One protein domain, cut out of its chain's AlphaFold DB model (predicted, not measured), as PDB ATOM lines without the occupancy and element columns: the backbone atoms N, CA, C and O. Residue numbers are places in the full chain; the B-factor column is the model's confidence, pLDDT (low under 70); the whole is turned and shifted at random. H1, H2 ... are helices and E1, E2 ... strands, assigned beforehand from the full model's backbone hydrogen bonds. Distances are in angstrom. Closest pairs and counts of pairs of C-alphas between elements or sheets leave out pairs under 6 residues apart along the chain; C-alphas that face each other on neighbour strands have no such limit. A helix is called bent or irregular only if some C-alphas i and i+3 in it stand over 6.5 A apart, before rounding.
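What this domain is: This is residues 34 to 126, 243 to 262 and 269 to 287 of the 1177 residues of the protein "Ricin B-type lectin domain-containing protein" of Capsulimonas corticalis (UniProt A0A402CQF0). What is the shape? The chain is wound in stacked turns, a solenoid with two five-stranded walls, E1 E4 E7 E9 E11 and E2 E5 E8 E10 E12, and a third wall of only E3 and E6; H1 caps the end at E1, E2 and E3. At the other end of the printed part, residues 282 to 287 stick out as a tail. What is it made of? The printed part has 132 residues with one named helix, then twelve named strands, H1 and E1 to E12; each sheet is parallel, in the orders just named, and the class is mostly strand. How large is it? It is compact, with a radius of gyration of the C-alphas of 14.1 A, and spans 48 by 30 by 27 A.

Where its parts are: Where does the first element begin? H1, residues 40 to 52, is 19.9 A long from C-alpha 40 at (152.898, 173.167, 121.608); it is irregular, with C-alphas 41 and 44 7.3 A apart. Where are the strands? E1 is residues 57 to 60, E2 63 to 67, E3 74 to 79, E4 82 to 87, 15.2 A long, E5 91 to 95, and E6 101 to 106. E7 is residues 109 to 114, 15.4 A long, E8 121 to 125, E9 246 to 250, E10 252 to 255, E11 270 to 272, and E12 275 to 277, ending at C-alpha 277 (165.950, 164.657, 103.035).

How they stand to each other: How do neighbour strands pair? E4 and E7 are parallel at 4 degrees, with N 86 and O 112 2.8 A apart, within hydrogen-bond range. E5 and E8 are parallel at 19 degrees, with N 93 and O 122 at 2.8 A, and E3 and E6 at 6 degrees, with N 78 and O 104 at 2.8 A. How do the walls join? E1 runs on into E2 at 98 degrees, E9 into E10 at 75 degrees and E11 into E12 at 76 degrees. Where is H1? It is on the sheet of E1, height 9.8 A, along E1 at 14 degrees on the local plane, in two layers, a helix on one face of a sheet; the closest C-alphas, of Tyr 51 and Gly 57, are 6.8 A apart. In its backbone 7 of 9 O i to N i+4 pairs are within hydrogen-bond range.

The domain as a whole: Where is the printed part cut? Residues 127 to 242 are not printed, a gap of 26.0 A between C-alphas 126 and 243, nor are 263 to 268, a gap of 11.2 A between C-alphas 262 and 269. Are any links long? Of the links that are printed whole, none is long. Where is confidence low? Residues 118, 257 and 259 are under 70, and the mean pLDDT of the printed part is 90.2.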
ATOM      1  N   VAL A  34     156.717 184.265 120.306       96.38
ATOM      2  CA  VAL A  34     155.503 183.455 120.485       96.38
ATOM      3  C   VAL A  34     155.829 181.962 120.605       96.38
ATOM      4  O   VAL A  34     156.911 181.512 120.230       96.38
ATOM      5  N   GLY A  35     154.861 181.185 121.099       93.75
ATOM      6  CA  GLY A  35     154.972 179.734 121.255       93.75
ATOM      7  C   GLY A  35     155.750 179.305 122.503       93.75
ATOM      8  O   GLY A  35     156.698 179.957 122.928       93.75
ATOM      9  N   SER A  36     155.370 178.163 123.079       93.75
ATOM     10  CA  SER A  36     156.093 177.513 124.178       93.75
ATOM     11  C   SER A  36     156.167 176.008 123.941       93.75
ATOM     12  O   SER A  36     155.147 175.392 123.639       93.75
ATOM     13  N   THR A  37     157.333 175.394 124.158       92.19
ATOM     14  CA  THR A  37     157.496 173.930 124.087       92.19
ATOM     15  C   THR A  37     156.697 173.191 125.168       92.19
ATOM     16  O   THR A  37     156.387 172.016 125.005       92.19
ATOM     17  N   SER A  38     156.298 173.880 126.246       92.75
ATOM     18  CA  SER A  38     155.370 173.351 127.257       92.75
ATOM     19  C   SER A  38     153.893 173.427 126.848       92.75
ATOM     20  O   SER A  38     153.057 172.802 127.494       92.75
ATOM     21  N   ASN A  39     153.565 174.185 125.797       93.44
ATOM     22  CA  ASN A  39     152.220 174.292 125.230       93.44
ATOM     23  C   ASN A  39     152.274 174.309 123.687       93.44
ATOM     24  O   ASN A  39     151.962 175.330 123.063       93.44
ATOM     25  N   PRO A  40     152.690 173.200 123.051       90.25
ATOM     26  CA  PRO A  40     152.898 173.167 121.608       90.25
ATOM     27  C   PRO A  40     151.598 173.333 120.804       90.25
ATOM     28  O   PRO A  40     151.616 173.975 119.759       90.25
ATOM     29  N   GLY A  41     150.453 172.865 121.322       90.12
ATOM     30  CA  GLY A  41     149.142 173.045 120.679       90.12
ATOM     31  C   GLY A  41     148.666 174.503 120.593       90.12
ATOM     32  O   GLY A  41     147.788 174.817 119.799       90.12
ATOM     33  N   GLY A  42     149.258 175.418 121.370       94.19
ATOM     34  CA  GLY A  42     148.953 176.851 121.310       94.19
ATOM     35  C   GLY A  42     149.728 177.632 120.240       94.19
ATOM     36  O   GLY A  42     149.536 178.847 120.134       94.19
ATOM     37  N   LEU A  43     150.628 176.988 119.483       95.81
ATOM     38  CA  LEU A  43     151.534 177.674 118.556       95.81
ATOM     39  C   LEU A  43     150.780 178.420 117.445       95.81
ATOM     40  O   LEU A  43     150.986 179.623 117.287       95.81
ATOM     41  N   LEU A  44     149.871 177.735 116.739       94.75
ATOM     42  CA  LEU A  44     149.084 178.313 115.643       94.75
ATOM     43  C   LEU A  44     148.318 179.565 116.091       94.75
ATOM     44  O   LEU A  44     148.489 180.644 115.520       94.75
ATOM     45  N   ALA A  45     147.553 179.438 117.178       95.31
ATOM     46  CA  ALA A  45     146.774 180.537 117.741       95.31
ATOM     47  C   ALA A  45     147.662 181.723 118.152       95.31
ATOM     48  O   ALA A  45     147.284 182.877 117.972       95.31
ATOM     49  N   SER A  46     148.866 181.464 118.672       96.56
ATOM     50  CA  SER A  46     149.795 182.530 119.065       96.56
ATOM     51  C   SER A  46     150.321 183.316 117.858       96.56
ATOM     52  O   SER A  46     150.428 184.540 117.928       96.56
ATOM     53  N   ILE A  47     150.609 182.632 116.746       97.19
ATOM     54  CA  ILE A  47     151.037 183.265 115.490       97.19
ATOM     55  C   ILE A  47     149.883 184.082 114.888       97.19
ATOM     56  O   ILE A  47     150.062 185.261 114.579       97.19
ATOM     57  N   GLN A  48     148.685 183.498 114.795       96.19
ATOM     58  CA  GLN A  48     147.491 184.170 114.264       96.19
ATOM     59  C   GLN A  48     147.100 185.397 115.098       96.19
ATOM     60  O   GLN A  48     146.801 186.454 114.548       96.19
ATOM     61  N   ASN A  49     147.176 185.313 116.429       96.19
ATOM     62  CA  ASN A  49     146.919 186.457 117.304       96.19
ATOM     63  C   ASN A  49     147.909 187.604 117.059       96.19
ATOM     64  O   ASN A  49     147.512 188.772 117.053       96.19
ATOM     65  N   ALA A  50     149.187 187.296 116.826       96.06
ATOM     66  CA  ALA A  50     150.186 188.307 116.499       96.06
ATOM     67  C   ALA A  50     149.946 188.940 115.118       96.06
ATOM     68  O   ALA A  50     150.117 190.155 114.972       96.06
ATOM     69  N   TYR A  51     149.517 188.150 114.129       97.00
ATOM     70  CA  TYR A  51     149.086 188.653 112.823       97.00
ATOM     71  C   TYR A  51     147.890 189.602 112.951       97.00
ATOM     72  O   TYR A  51     147.990 190.764 112.559       97.00
ATOM     73  N   ASN A  52     146.823 189.160 113.621       96.12
ATOM     74  CA  ASN A  52     145.609 189.948 113.860       96.12
ATOM     75  C   ASN A  52     145.879 191.235 114.659       96.12
ATOM     76  O   ASN A  52     145.129 192.202 114.557       96.12
ATOM     77  N   SER A  53     146.969 191.272 115.432       95.12
ATOM     78  CA  SER A  53     147.412 192.454 116.182       95.12
ATOM     79  C   SER A  53     148.272 193.434 115.361       95.12
ATOM     80  O   SER A  53     148.732 194.436 115.905       95.12
ATOM     81  N   GLY A  54     148.542 193.166 114.077       93.50
ATOM     82  CA  GLY A  54     149.281 194.079 113.188       93.50
ATOM     83  C   GLY A  54     150.798 194.138 113.428       93.50
ATOM     84  O   GLY A  54     151.469 195.114 113.070       93.50
ATOM     85  N   THR A  55     151.371 193.101 114.042       92.00
ATOM     86  CA  THR A  55     152.799 193.065 114.425       92.00
ATOM     87  C   THR A  55     153.748 192.987 113.222       92.00
ATOM     88  O   THR A  55     154.903 193.410 113.315       92.00
ATOM     89  N   GLY A  56     153.259 192.517 112.069       92.44
ATOM     90  CA  GLY A  56     154.038 192.331 110.838       92.44
ATOM     91  C   GLY A  56     155.000 191.135 110.872       92.44
ATOM     92  O   GLY A  56     155.723 190.910 109.905       92.44
ATOM     93  N   GLY A  57     155.040 190.384 111.974       96.19
ATOM     94  CA  GLY A  57     155.801 189.144 112.093       96.19
ATOM     95  C   GLY A  57     155.950 188.667 113.536       96.19
ATOM     96  O   GLY A  57     155.556 189.360 114.474       96.19
ATOM     97  N   VAL A  58     156.542 187.488 113.711       97.44
ATOM     98  CA  VAL A  58     156.797 186.817 114.996       97.44
ATOM     99  C   VAL A  58     158.151 186.116 115.006       97.44
ATOM    100  O   VAL A  58     158.665 185.712 113.964       97.44
ATOM    101  N   VAL A  59     158.687 185.899 116.208       97.00
ATOM    102  CA  VAL A  59     159.764 184.932 116.460       97.00
ATOM    103  C   VAL A  59     159.187 183.749 117.227       97.00
ATOM    104  O   VAL A  59     158.690 183.923 118.335       97.00
ATOM    105  N   ILE A  60     159.255 182.541 116.684       97.38
ATOM    106  CA  ILE A  60     158.926 181.331 117.440       97.38
ATOM    107  C   ILE A  60     160.064 181.075 118.431       97.38
ATOM    108  O   ILE A  60     161.240 181.099 118.055       97.38
ATOM    109  N   ALA A  61     159.731 180.865 119.706       96.25
ATOM    110  CA  ALA A  61     160.736 180.514 120.702       96.25
ATOM    111  C   ALA A  61     161.469 179.211 120.290       96.25
ATOM    112  O   ALA A  61     160.823 178.268 119.842       96.25
ATOM    113  N   PRO A  62     162.806 179.121 120.415       96.19
ATOM    114  CA  PRO A  62     163.537 177.915 120.030       96.19
ATOM    115  C   PRO A  62     163.089 176.663 120.794       96.19
ATOM    116  O   PRO A  62     162.791 176.729 121.990       96.19
ATOM    117  N   GLY A  63     163.136 175.507 120.132       95.69
ATOM    118  CA  GLY A  63     162.880 174.205 120.745       95.69
ATOM    119  C   GLY A  63     162.013 173.272 119.902       95.69
ATOM    120  O   GLY A  63     161.650 173.574 118.767       95.69
ATOM    121  N   THR A  64     161.694 172.110 120.474       94.31
ATOM    122  CA  THR A  64     160.862 171.082 119.835       94.31
ATOM    123  C   THR A  64     159.402 171.240 120.246       94.31
ATOM    124  O   THR A  64     159.070 171.161 121.430       94.31
ATOM    125  N   TYR A  65     158.527 171.432 119.265       94.38
ATOM    126  CA  TYR A  65     157.085 171.555 119.423       94.38
ATOM    127  C   TYR A  65     156.425 170.260 118.963       94.38
ATOM    128  O   TYR A  65     156.334 170.009 117.767       94.38
ATOM    129  N   ASN A  66     155.967 169.443 119.914       91.88
ATOM    130  CA  ASN A  66     155.163 168.255 119.627       91.88
ATOM    131  C   ASN A  66     153.714 168.679 119.337       91.88
ATOM    132  O   ASN A  66     152.924 168.866 120.265       91.88
ATOM    133  N   LEU A  67     153.410 168.934 118.067       90.19
ATOM    134  CA  LEU A  67     152.119 169.436 117.619       90.19
ATOM    135  C   LEU A  67     151.069 168.324 117.742       90.19
ATOM    136  O   LEU A  67     151.247 167.275 117.124       90.19
ATOM    137  N   PRO A  68     149.996 168.517 118.532       86.38
ATOM    138  CA  PRO A  68     148.949 167.512 118.682       86.38
ATOM    139  C   PRO A  68     148.189 167.297 117.366       86.38
ATOM    140  O   PRO A  68     148.233 168.147 116.476       86.38
ATOM    141  N   ALA A  69     147.455 166.184 117.277       85.50
ATOM    142  CA  ALA A  69     146.556 165.927 116.155       85.50
ATOM    143  C   ALA A  69     145.566 167.103 115.983       85.50
ATOM    144  O   ALA A  69     144.946 167.519 116.975       85.50
ATOM    145  N   PRO A  70     145.444 167.672 114.771       87.06
ATOM    146  CA  PRO A  70     144.533 168.776 114.503       87.06
ATOM    147  C   PRO A  70     143.070 168.315 114.491       87.06
ATOM    148  O   PRO A  70     142.760 167.129 114.416       87.06
ATOM    149  N   SER A  71     142.143 169.274 114.561       85.50
ATOM    150  CA  SER A  71     140.723 169.016 114.281       85.50
ATOM    151  C   SER A  71     140.397 169.025 112.783       85.50
ATOM    152  O   SER A  71     139.338 168.542 112.395       85.50
ATOM    153  N   GLY A  72     141.258 169.645 111.967       88.38
ATOM    154  CA  GLY A  72     141.180 169.672 110.505       88.38
ATOM    155  C   GLY A  72     142.297 168.842 109.873       88.38
ATOM    156  O   GLY A  72     142.945 168.065 110.560       88.38
ATOM    157  N   TYR A  73     142.543 169.021 108.575       88.44
ATOM    158  CA  TYR A  73     143.587 168.264 107.876       88.44
ATOM    159  C   TYR A  73     145.011 168.716 108.241       88.44
ATOM    160  O   TYR A  73     145.888 167.873 108.382       88.44
ATOM    161  N   TRP A  74     145.244 170.019 108.435       90.38
ATOM    162  CA  TRP A  74     146.579 170.596 108.644       90.38
ATOM    163  C   TRP A  74     146.905 170.841 110.123       90.38
ATOM    164  O   TRP A  74     146.100 171.421 110.856       90.38
ATOM    165  N   CYS A  75     148.113 170.472 110.568       89.62
ATOM    166  CA  CYS A  75     148.598 170.772 111.921       89.62
ATOM    167  C   CYS A  75     148.793 172.280 112.149       89.62
ATOM    168  O   CYS A  75     148.506 172.783 113.238       89.62
ATOM    169  N   LEU A  76     149.285 173.004 111.140       92.12
ATOM    170  CA  LEU A  76     149.420 174.461 111.152       92.12
ATOM    171  C   LEU A  76     148.747 175.042 109.910       92.12
ATOM    172  O   LEU A  76     149.267 174.902 108.812       92.12
ATOM    173  N   ASP A  77     147.605 175.699 110.095       94.62
ATOM    174  CA  ASP A  77     146.762 176.180 108.998       94.62
ATOM    175  C   ASP A  77     146.669 177.716 108.997       94.62
ATOM    176  O   ASP A  77     145.980 178.330 109.825       94.62
ATOM    177  N   PHE A  78     147.413 178.358 108.098       96.38
ATOM    178  CA  PHE A  78     147.456 179.808 107.939       96.38
ATOM    179  C   PHE A  78     146.589 180.226 106.758       96.38
ATOM    180  O   PHE A  78     146.833 179.822 105.632       96.38
ATOM    181  N   ASN A  79     145.594 181.079 107.002       95.88
ATOM    182  CA  ASN A  79     144.682 181.531 105.956       95.88
ATOM    183  C   ASN A  79     144.594 183.055 105.914       95.88
ATOM    184  O   ASN A  79     144.501 183.697 106.963       95.88
ATOM    185  N   ASN A  80     144.556 183.623 104.705       96.25
ATOM    186  CA  ASN A  80     144.345 185.053 104.452       96.25
ATOM    187  C   ASN A  80     145.363 185.964 105.170       96.25
ATOM    188  O   ASN A  80     145.032 187.064 105.634       96.25
ATOM    189  N   MET A  81     146.603 185.488 105.320       97.38
ATOM    190  CA  MET A  81     147.683 186.269 105.920       97.38
ATOM    191  C   MET A  81     148.384 187.119 104.868       97.38
ATOM    192  O   MET A  81     148.682 186.627 103.787       97.38
ATOM    193  N   ALA A  82     148.702 188.373 105.190       97.12
ATOM    194  CA  ALA A  82     149.432 189.243 104.275       97.12
ATOM    195  C   ALA A  82     150.589 189.996 104.944       97.12
ATOM    196  O   ALA A  82     150.444 190.502 106.058       97.12
ATOM    197  N   ASN A  83     151.713 190.136 104.234       96.31
ATOM    198  CA  ASN A  83     152.874 190.936 104.645       96.31
ATOM    199  C   ASN A  83     153.404 190.565 106.043       96.31
ATOM    200  O   ASN A  83     153.557 191.427 106.917       96.31
ATOM    201  N   PHE A  84     153.648 189.274 106.274       97.69
ATOM    202  CA  PHE A  84     153.956 188.746 107.603       97.69
ATOM    203  C   PHE A  84     155.165 187.808 107.600       97.69
ATOM    204  O   PHE A  84     155.302 186.959 106.725       97.69
ATOM    205  N   VAL A  85     156.034 187.934 108.607       97.00
ATOM    206  CA  VAL A  85     157.257 187.122 108.729       97.00
ATOM    207  C   VAL A  85     157.197 186.221 109.960       97.00
ATOM    208  O   VAL A  85     157.024 186.700 111.075       97.00
ATOM    209  N   ILE A  86     157.410 184.923 109.781       97.69
ATOM    210  CA  ILE A  86     157.538 183.924 110.843       97.69
ATOM    211  C   ILE A  86     159.011 183.511 110.926       97.69
ATOM    212  O   ILE A  86     159.544 182.877 110.018       97.69
ATOM    213  N   GLN A  87     159.688 183.876 112.013       96.44
ATOM    214  CA  GLN A  87     161.084 183.500 112.254       96.44
ATOM    215  C   GLN A  87     161.155 182.281 113.170       96.44
ATOM    216  O   GLN A  87     160.678 182.332 114.301       96.44
ATOM    217  N   ALA A  88     161.785 181.204 112.712       95.19
ATOM    218  CA  ALA A  88     161.779 179.906 113.382       95.19
ATOM    219  C   ALA A  88     163.202 179.358 113.575       95.19
ATOM    220  O   ALA A  88     163.532 178.261 113.138       95.19
ATOM    221  N   LYS A  89     164.077 180.138 114.218       94.12
ATOM    222  CA  LYS A  89     165.472 179.739 114.452       94.12
ATOM    223  C   LYS A  89     165.588 178.674 115.538       94.12
ATOM    224  O   LYS A  89     165.235 178.924 116.688       94.12
ATOM    225  N   ASN A  90     166.215 177.551 115.198       94.38
ATOM    226  CA  ASN A  90     166.383 176.368 116.046       94.38
ATOM    227  C   ASN A  90     165.038 175.820 116.551       94.38
ATOM    228  O   ASN A  90     164.880 175.517 117.737       94.38
ATOM    229  N   VAL A  91     164.059 175.736 115.650       96.25
ATOM    230  CA  VAL A  91     162.723 175.196 115.922       96.25
ATOM    231  C   VAL A  91     162.586 173.835 115.252       96.25
ATOM    232  O   VAL A  91     162.925 173.668 114.083       96.25
ATOM    233  N   THR A  92     162.067 172.852 115.981       93.56
ATOM    234  CA  THR A  92     161.634 171.574 115.408       93.56
ATOM    235  C   THR A  92     160.132 171.448 115.579       93.56
ATOM    236  O   THR A  92     159.643 171.399 116.707       93.56
ATOM    237  N   LEU A  93     159.406 171.389 114.470       91.12
ATOM    238  CA  LEU A  93     157.982 171.099 114.426       91.12
ATOM    239  C   LEU A  93     157.826 169.593 114.239       91.12
ATOM    240  O   LEU A  93     158.277 169.031 113.242       91.12
ATOM    241  N   LEU A  94     157.274 168.951 115.262       88.94
ATOM    242  CA  LEU A  94     157.158 167.508 115.362       88.94
ATOM    243  C   LEU A  94     155.678 167.138 115.382       88.94
ATOM    244  O   LEU A  94     155.008 167.383 116.382       88.94
ATOM    245  N   MET A  95     155.168 166.569 114.299       83.81
ATOM    246  CA  MET A  95     153.743 166.260 114.188       83.81
ATOM    247  C   MET A  95     153.425 164.942 114.898       83.81
ATOM    248  O   MET A  95     154.193 163.973 114.828       83.81
ATOM    249  N   ALA A  96     152.311 164.939 115.642       73.69
ATOM    250  CA  ALA A  96     151.957 163.854 116.553       73.69
ATOM    251  C   ALA A  96     151.571 162.544 115.850       73.69
ATOM    252  O   ALA A  96     151.720 161.471 116.443       73.69
ATOM    253  N   ASP A  97     151.093 162.622 114.609       73.38
ATOM    254  CA  ASP A  97     150.720 161.473 113.793       73.38
ATOM    255  C   ASP A  97     151.228 161.613 112.350       73.38
ATOM    256  O   ASP A  97     151.855 162.608 111.991       73.38
ATOM    257  N   GLY A  98     151.042 160.552 111.565       70.19
ATOM    258  CA  GLY A  98     151.445 160.481 110.162       70.19
ATOM    259  C   GLY A  98     150.264 160.470 109.197       70.19
ATOM    260  O   GLY A  98     150.423 159.933 108.110       70.19
ATOM    261  N   VAL A  99     149.087 160.970 109.603       76.12
ATOM    262  CA  VAL A  99     147.863 160.968 108.771       76.12
ATOM    263  C   VAL A  99     147.320 162.372 108.488       76.12
ATOM    264  O   VAL A  99     146.475 162.525 107.610       76.12
ATOM    265  N   HIS A 100     147.814 163.392 109.193       83.56
ATOM    266  CA  HIS A 100     147.475 164.799 108.973       83.56
ATOM    267  C   HIS A 100     148.606 165.564 108.286       83.56
ATOM    268  O   HIS A 100     149.786 165.238 108.443       83.56
ATOM    269  N   GLY A 101     148.235 166.600 107.535       84.94
ATOM    270  CA  GLY A 101     149.178 167.449 106.829       84.94
ATOM    271  C   GLY A 101     149.991 168.342 107.761       84.94
ATOM    272  O   GLY A 101     149.536 168.730 108.841       84.94
ATOM    273  N   GLY A 102     151.207 168.693 107.350       86.94
ATOM    274  CA  GLY A 102     152.143 169.435 108.195       86.94
ATOM    275  C   GLY A 102     151.775 170.911 108.374       86.94
ATOM    276  O   GLY A 102     151.464 171.359 109.482       86.94
ATOM    277  N   MET A 103     151.838 171.688 107.296       90.38
ATOM    278  CA  MET A 103     151.593 173.132 107.313       90.38
ATOM    279  C   MET A 103     150.918 173.593 106.026       90.38
ATOM    280  O   MET A 103     151.277 173.133 104.953       90.38
ATOM    281  N   HIS A 104     149.999 174.547 106.121       94.44
ATOM    282  CA  HIS A 104     149.313 175.107 104.965       94.44
ATOM    283  C   HIS A 104     149.229 176.630 105.009       94.44
ATOM    284  O   HIS A 104     149.066 177.224 106.080       94.44
ATOM    285  N   PHE A 105     149.350 177.238 103.830       96.44
ATOM    286  CA  PHE A 105     149.116 178.648 103.564       96.44
ATOM    287  C   PHE A 105     148.044 178.787 102.481       96.44
ATOM    288  O   PHE A 105     148.333 178.636 101.300       96.44
ATOM    289  N   GLY A 106     146.825 179.140 102.885       95.50
ATOM    290  CA  GLY A 106     145.715 179.411 101.977       95.50
ATOM    291  C   GLY A 106     145.499 180.910 101.787       95.50
ATOM    292  O   GLY A 106     145.373 181.658 102.764       95.50
ATOM    293  N   ASN A 107     145.423 181.381 100.545       95.00
ATOM    294  CA  ASN A 107     145.145 182.781 100.197       95.00
ATOM    295  C   ASN A 107     146.108 183.784 100.869       95.00
ATOM    296  O   ASN A 107     145.720 184.892 101.253       95.00
ATOM    297  N   CYS A 108     147.357 183.377 101.105       96.56
ATOM    298  CA  CYS A 108     148.351 184.190 101.802       96.56
ATOM    299  C   CYS A 108     149.181 185.024 100.819       96.56
ATOM    300  O   CYS A 108     149.568 184.534  99.772       96.56
ATOM    301  N   GLN A 109     149.505 186.274 101.143       96.38
ATOM    302  CA  GLN A 109     150.207 187.177 100.226       96.38
ATOM    303  C   GLN A 109     151.445 187.796 100.875       96.38
ATOM    304  O   GLN A 109     151.346 188.500 101.881       96.38
ATOM    305  N   ASN A 110     152.624 187.579 100.300       95.56
ATOM    306  CA  ASN A 110     153.900 188.053 100.832       95.56
ATOM    307  C   ASN A 110     154.127 187.602 102.292       95.56
ATOM    308  O   ASN A 110     154.347 188.413 103.201       95.56
ATOM    309  N   VAL A 111     154.019 186.293 102.534       97.94
ATOM    310  CA  VAL A 111     154.311 185.675 103.837       97.94
ATOM    311  C   VAL A 111     155.655 184.955 103.773       97.94
ATOM    312  O   VAL A 111     155.976 184.304 102.788       97.94
ATOM    313  N   THR A 112     156.486 185.083 104.806       97.50
ATOM    314  CA  THR A 112     157.798 184.416 104.863       97.50
ATOM    315  C   THR A 112     157.898 183.524 106.088       97.50
ATOM    316  O   THR A 112     157.700 184.005 107.201       97.50
ATOM    317  N   LEU A 113     158.302 182.269 105.902       97.12
ATOM    318  CA  LEU A 113     158.809 181.404 106.961       97.12
ATOM    319  C   LEU A 113     160.330 181.280 106.812       97.12
ATOM    320  O   LEU A 113     160.817 180.733 105.825       97.12
ATOM    321  N   ASP A 114     161.084 181.773 107.795       96.75
ATOM    322  CA  ASP A 114     162.551 181.774 107.758       96.75
ATOM    323  C   ASP A 114     163.140 181.076 108.994       96.75
ATOM    324  O   ASP A 114     162.983 181.538 110.128       96.75
ATOM    325  N   GLY A 115     163.893 179.995 108.777       90.56
ATOM    326  CA  GLY A 115     164.716 179.353 109.809       90.56
ATOM    327  C   GLY A 115     165.874 180.231 110.318       90.56
ATOM    328  O   GLY A 115     166.525 179.893 111.306       90.56
ATOM    329  N   LEU A 116     166.143 181.370 109.667       81.00
ATOM    330  CA  LEU A 116     167.215 182.359 109.882       81.00
ATOM    331  C   LEU A 116     168.653 181.847 109.704       81.00
ATOM    332  O   LEU A 116     169.556 182.637 109.433       81.00
ATOM    333  N   VAL A 117     168.880 180.550 109.872       72.25
ATOM    334  CA  VAL A 117     170.145 179.837 109.667       72.25
ATOM    335  C   VAL A 117     169.847 178.548 108.920       72.25
ATOM    336  O   VAL A 117     168.752 178.023 109.075       72.25
ATOM    337  N   ALA A 118     170.794 178.018 108.143       67.00
ATOM    338  CA  ALA A 118     170.598 176.751 107.435       67.00
ATOM    339  C   ALA A 118     170.098 175.649 108.390       67.00
ATOM    340  O   ALA A 118     170.654 175.479 109.478       67.00
ATOM    341  N   ASN A 119     169.044 174.933 107.982       81.06
ATOM    342  CA  ASN A 119     168.324 173.939 108.793       81.06
ATOM    343  C   ASN A 119     167.736 174.493 110.105       81.06
ATOM    344  O   ASN A 119     167.492 173.748 111.054       81.06
ATOM    345  N   GLY A 120     167.526 175.807 110.181       79.38
ATOM    346  CA  GLY A 120     167.101 176.495 111.392       79.38
ATOM    347  C   GLY A 120     165.690 176.116 111.825       79.38
ATOM    348  O   GLY A 120     165.431 176.096 113.024       79.38
ATOM    349  N   CYS A 121     164.823 175.742 110.882       90.50
ATOM    350  CA  CYS A 121     163.520 175.153 111.173       90.50
ATOM    351  C   CYS A 121     163.434 173.748 110.569       90.50
ATOM    352  O   CYS A 121     163.640 173.581 109.370       90.50
ATOM    353  N   THR A 122     163.139 172.746 111.395       91.44
ATOM    354  CA  THR A 122     162.998 171.346 110.971       91.44
ATOM    355  C   THR A 122     161.553 170.882 111.099       91.44
ATOM    356  O   THR A 122     160.959 171.054 112.160       91.44
ATOM    357  N   PHE A 123     161.022 170.254 110.055       87.69
ATOM    358  CA  PHE A 123     159.705 169.620 110.028       87.69
ATOM    359  C   PHE A 123     159.884 168.106 110.003       87.69
ATOM    360  O   PHE A 123     160.564 167.583 109.129       87.69
ATOM    361  N   THR A 124     159.289 167.385 110.951       85.94
ATOM    362  CA  THR A 124     159.356 165.915 110.982       85.94
ATOM    363  C   THR A 124     158.145 165.327 111.704       85.94
ATOM    364  O   THR A 124     157.430 166.027 112.419       85.94
ATOM    365  N   THR A 125     157.941 164.019 111.588       79.50
ATOM    366  CA  THR A 125     156.910 163.286 112.341       79.50
ATOM    367  C   THR A 125     157.504 162.477 113.494       79.50
ATOM    368  O   THR A 125     158.685 162.118 113.485       79.50
ATOM    369  N   LEU A 126     156.677 162.158 114.498       72.38
ATOM    370  CA  LEU A 126     157.035 161.224 115.580       72.38
ATOM    371  C   LEU A 126     157.204 159.778 115.105       72.38
ATOM    372  O   LEU A 126     157.956 159.010 115.709       72.38
ATOM    373  N   ASP A 243     148.184 177.217  98.733       91.56
ATOM    374  CA  ASP A 243     146.991 177.410  97.905       91.56
ATOM    375  C   ASP A 243     146.707 178.907  97.695       91.56
ATOM    376  O   ASP A 243     146.490 179.663  98.649       91.56
ATOM    377  N   ASN A 244     146.691 179.347  96.436       90.38
ATOM    378  CA  ASN A 244     146.449 180.717  95.975       90.38
ATOM    379  C   ASN A 244     147.281 181.760  96.743       90.38
ATOM    380  O   ASN A 244     146.753 182.707  97.341       90.38
ATOM    381  N   CYS A 245     148.595 181.547  96.815       93.06
ATOM    382  CA  CYS A 245     149.447 182.320  97.708       93.06
ATOM    383  C   CYS A 245     150.760 182.808  97.079       93.06
ATOM    384  O   CYS A 245     151.148 182.393  95.994       93.06
ATOM    385  N   THR A 246     151.416 183.746  97.770       95.38
ATOM    386  CA  THR A 246     152.810 184.144  97.534       95.38
ATOM    387  C   THR A 246     153.596 184.020  98.839       95.38
ATOM    388  O   THR A 246     153.541 184.876  99.734       95.38
ATOM    389  N   VAL A 247     154.314 182.908  98.979       97.25
ATOM    390  CA  VAL A 247     155.025 182.516 100.200       97.25
ATOM    391  C   VAL A 247     156.513 182.320  99.925       97.25
ATOM    392  O   VAL A 247     156.923 181.790  98.900       97.25
ATOM    393  N   THR A 248     157.357 182.749 100.861       97.69
ATOM    394  CA  THR A 248     158.789 182.420 100.873       97.69
ATOM    395  C   THR A 248     159.091 181.441 102.001       97.69
ATOM    396  O   THR A 248     159.006 181.797 103.179       97.69
ATOM    397  N   LEU A 249     159.499 180.230 101.639       96.75
ATOM    398  CA  LEU A 249     160.021 179.197 102.522       96.75
ATOM    399  C   LEU A 249     161.546 179.229 102.476       96.75
ATOM    400  O   LEU A 249     162.163 179.056 101.424       96.75
ATOM    401  N   LYS A 250     162.178 179.486 103.621       95.69
ATOM    402  CA  LYS A 250     163.613 179.744 103.657       95.69
ATOM    403  C   LYS A 250     164.308 179.072 104.828       95.69
ATOM    404  O   LYS A 250     163.858 179.161 105.970       95.69
ATOM    405  N   ASN A 251     165.473 178.482 104.554       92.06
ATOM    406  CA  ASN A 251     166.334 177.855 105.557       92.06
ATOM    407  C   ASN A 251     165.651 176.703 106.331       92.06
ATOM    408  O   ASN A 251     165.815 176.577 107.552       92.06
ATOM    409  N   LEU A 252     164.866 175.883 105.629       93.38
ATOM    410  CA  LEU A 252     164.086 174.791 106.217       93.38
ATOM    411  C   LEU A 252     164.752 173.435 105.977       93.38
ATOM    412  O   LEU A 252     165.438 173.238 104.980       93.38
ATOM    413  N   ASN A 253     164.514 172.497 106.885       91.75
ATOM    414  CA  ASN A 253     164.875 171.092 106.743       91.75
ATOM    415  C   ASN A 253     163.608 170.239 106.892       91.75
ATOM    416  O   ASN A 253     162.905 170.355 107.894       91.75
ATOM    417  N   LEU A 254     163.323 169.392 105.914       89.56
ATOM    418  CA  LEU A 254     162.116 168.582 105.782       89.56
ATOM    419  C   LEU A 254     162.500 167.084 105.731       89.56
ATOM    420  O   LEU A 254     162.360 166.446 104.689       89.56
ATOM    421  N   PRO A 255     163.056 166.504 106.817       86.94
ATOM    422  CA  PRO A 255     163.351 165.074 106.922       86.94
ATOM    423  C   PRO A 255     162.060 164.297 107.185       86.94
ATOM    424  O   PRO A 255     161.824 163.782 108.286       86.94
ATOM    425  N   TRP A 256     161.213 164.242 106.169       75.44
ATOM    426  CA  TRP A 256     159.827 163.825 106.264       75.44
ATOM    427  C   TRP A 256     159.526 162.821 105.147       75.44
ATOM    428  O   TRP A 256     159.887 163.073 104.008       75.44
ATOM    429  N   GLY A 257     158.895 161.687 105.463       67.81
ATOM    430  CA  GLY A 257     158.237 160.857 104.447       67.81
ATOM    431  C   GLY A 257     156.771 161.273 104.407       67.81
ATOM    432  O   GLY A 257     156.134 161.265 105.454       67.81
ATOM    433  N   ASP A 258     156.248 161.749 103.282       70.81
ATOM    434  CA  ASP A 258     154.876 162.273 103.086       70.81
ATOM    435  C   ASP A 258     154.400 162.018 101.655       70.81
ATOM    436  O   ASP A 258     155.044 161.278 100.923       70.81
ATOM    437  N   ASN A 259     153.264 162.615 101.284       64.69
ATOM    438  CA  ASN A 259     152.820 162.843  99.912       64.69
ATOM    439  C   ASN A 259     153.355 164.176  99.343       64.69
ATOM    440  O   ASN A 259     152.674 164.848  98.572       64.69
ATOM    441  N   GLY A 260     154.529 164.621  99.804       77.19
ATOM    442  CA  GLY A 260     155.219 165.799  99.289       77.19
ATOM    443  C   GLY A 260     154.548 167.108  99.673       77.19
ATOM    444  O   GLY A 260     153.783 167.186 100.639       77.19
ATOM    445  N   SER A 261     154.847 168.155  98.915       81.19
ATOM    446  CA  SER A 261     154.152 169.440  98.998       81.19
ATOM    447  C   SER A 261     153.302 169.691  97.762       81.19
ATOM    448  O   SER A 261     153.603 169.186  96.685       81.19
ATOM    449  N   TYR A 262     152.240 170.466  97.935       86.44
ATOM    450  CA  TYR A 262     151.384 170.905  96.843       86.44
ATOM    451  C   TYR A 262     151.335 172.427  96.802       86.44
ATOM    452  O   TYR A 262     151.208 173.069  97.849       86.44
ATOM    453  N   ASN A 269     155.774 181.410  94.495       95.69
ATOM    454  CA  ASN A 269     156.314 180.938  95.761       95.69
ATOM    455  C   ASN A 269     157.821 180.720  95.639       95.69
ATOM    456  O   ASN A 269     158.367 180.497  94.557       95.69
ATOM    457  N   ARG A 270     158.524 180.844  96.765       96.75
ATOM    458  CA  ARG A 270     159.989 180.864  96.788       96.75
ATOM    459  C   ARG A 270     160.535 179.879  97.802       96.75
ATOM    460  O   ARG A 270     160.268 180.017  98.995       96.75
ATOM    461  N   TRP A 271     161.380 178.969  97.343       97.00
ATOM    462  CA  TRP A 271     162.084 177.981  98.150       97.00
ATOM    463  C   TRP A 271     163.569 178.312  98.148       97.00
ATOM    464  O   TRP A 271     164.240 178.206  97.125       97.00
ATOM    465  N   ILE A 272     164.093 178.755  99.291       91.81
ATOM    466  CA  ILE A 272     165.466 179.265  99.388       91.81
ATOM    467  C   ILE A 272     166.227 178.502 100.468       91.81
ATOM    468  O   ILE A 272     165.931 178.634 101.659       91.81
ATOM    469  N   ASN A 273     167.259 177.752 100.075       88.75
ATOM    470  CA  ASN A 273     168.047 176.919 100.992       88.75
ATOM    471  C   ASN A 273     167.154 175.985 101.835       88.75
ATOM    472  O   ASN A 273     167.274 175.910 103.063       88.75
ATOM    473  N   VAL A 274     166.203 175.325 101.170       94.31
ATOM    474  CA  VAL A 274     165.351 174.288 101.760       94.31
ATOM    475  C   VAL A 274     165.960 172.920 101.476       94.31
ATOM    476  O   VAL A 274     166.502 172.682 100.398       94.31
ATOM    477  N   ARG A 275     165.898 172.021 102.459       91.25
ATOM    478  CA  ARG A 275     166.385 170.650 102.323       91.25
ATOM    479  C   ARG A 275     165.265 169.645 102.522       91.25
ATOM    480  O   ARG A 275     164.780 169.542 103.639       91.25
ATOM    481  N   GLY A 276     164.883 168.901 101.490       90.44
ATOM    482  CA  GLY A 276     164.069 167.689 101.638       90.44
ATOM    483  C   GLY A 276     164.994 166.482 101.707       90.44
ATOM    484  O   GLY A 276     165.749 166.231 100.776       90.44
ATOM    485  N   THR A 277     165.004 165.766 102.824       86.31
ATOM    486  CA  THR A 277     165.950 164.657 103.035       86.31
ATOM    487  C   THR A 277     165.216 163.400 103.460       86.31
ATOM    488  O   THR A 277     164.040 163.456 103.820       86.31
ATOM    489  N   TYR A 278     165.932 162.274 103.522       88.62
ATOM    490  CA  TYR A 278     165.420 161.069 104.172       88.62
ATOM    491  C   TYR A 278     164.829 161.373 105.542       88.62
ATOM    492  O   TYR A 278     165.343 162.216 106.292       88.62
ATOM    493  N   GLN A 279     163.770 160.640 105.878       86.19
ATOM    494  CA  GLN A 279     163.138 160.785 107.173       86.19
ATOM    495  C   GLN A 279     164.146 160.568 108.309       86.19
ATOM    496  O   GLN A 279     165.009 159.684 108.261       86.19
ATOM    497  N   THR A 280     164.017 161.370 109.368       82.75
ATOM    498  CA  THR A 280     164.838 161.192 110.568       82.75
ATOM    499  C   THR A 280     164.668 159.772 111.108       82.75
ATOM    500  O   THR A 280     163.553 159.290 111.302       82.75
ATOM    501  N   LYS A 281     165.795 159.109 111.382       84.00
ATOM    502  CA  LYS A 281     165.827 157.736 111.889       84.00
ATOM    503  C   LYS A 281     164.933 157.580 113.139       84.00
ATOM    504  O   LYS A 281     165.203 158.246 114.144       84.00
ATOM    505  N   PRO A 282     163.932 156.677 113.127       81.38
ATOM    506  CA  PRO A 282     163.040 156.476 114.265       81.38
ATOM    507  C   PRO A 282     163.772 155.982 115.512       81.38
ATOM    508  O   PRO A 282     164.784 155.275 115.436       81.38
ATOM    509  N   SER A 283     163.218 156.296 116.684       81.06
ATOM    510  CA  SER A 283     163.724 155.770 117.953       81.06
ATOM    511  C   SER A 283     163.727 154.235 117.947       81.06
ATOM    512  O   SER A 283     162.736 153.598 117.593       81.06
ATOM    513  N   GLY A 284     164.856 153.629 118.324       85.12
ATOM    514  CA  GLY A 284     165.032 152.173 118.331       85.12
ATOM    515  C   GLY A 284     165.317 151.536 116.966       85.12
ATOM    516  O   GLY A 284     165.502 150.320 116.909       85.12
ATOM    517  N   ALA A 285     165.397 152.312 115.880       88.31
ATOM    518  CA  ALA A 285     165.811 151.777 114.589       88.31
ATOM    519  C   ALA A 285     167.312 151.459 114.546       88.31
ATOM    520  O   ALA A 285     168.137 152.120 115.182       88.31
ATOM    521  N   THR A 286     167.698 150.463 113.750       88.25
ATOM    522  CA  THR A 286     169.107 150.162 113.432       88.25
ATOM    523  C   THR A 286     169.453 150.631 112.022       88.25
ATOM    524  O   THR A 286     170.452 151.335 111.862       88.25
ATOM    525  N   ALA A 287     168.584 150.362 111.047       88.06
ATOM    526  CA  ALA A 287     168.689 150.847 109.675       88.06
ATOM    527  C   ALA A 287     168.284 152.329 109.537       88.06
ATOM    528  O   ALA A 287     167.409 152.820 110.257       88.06
TER     529      ALA A 287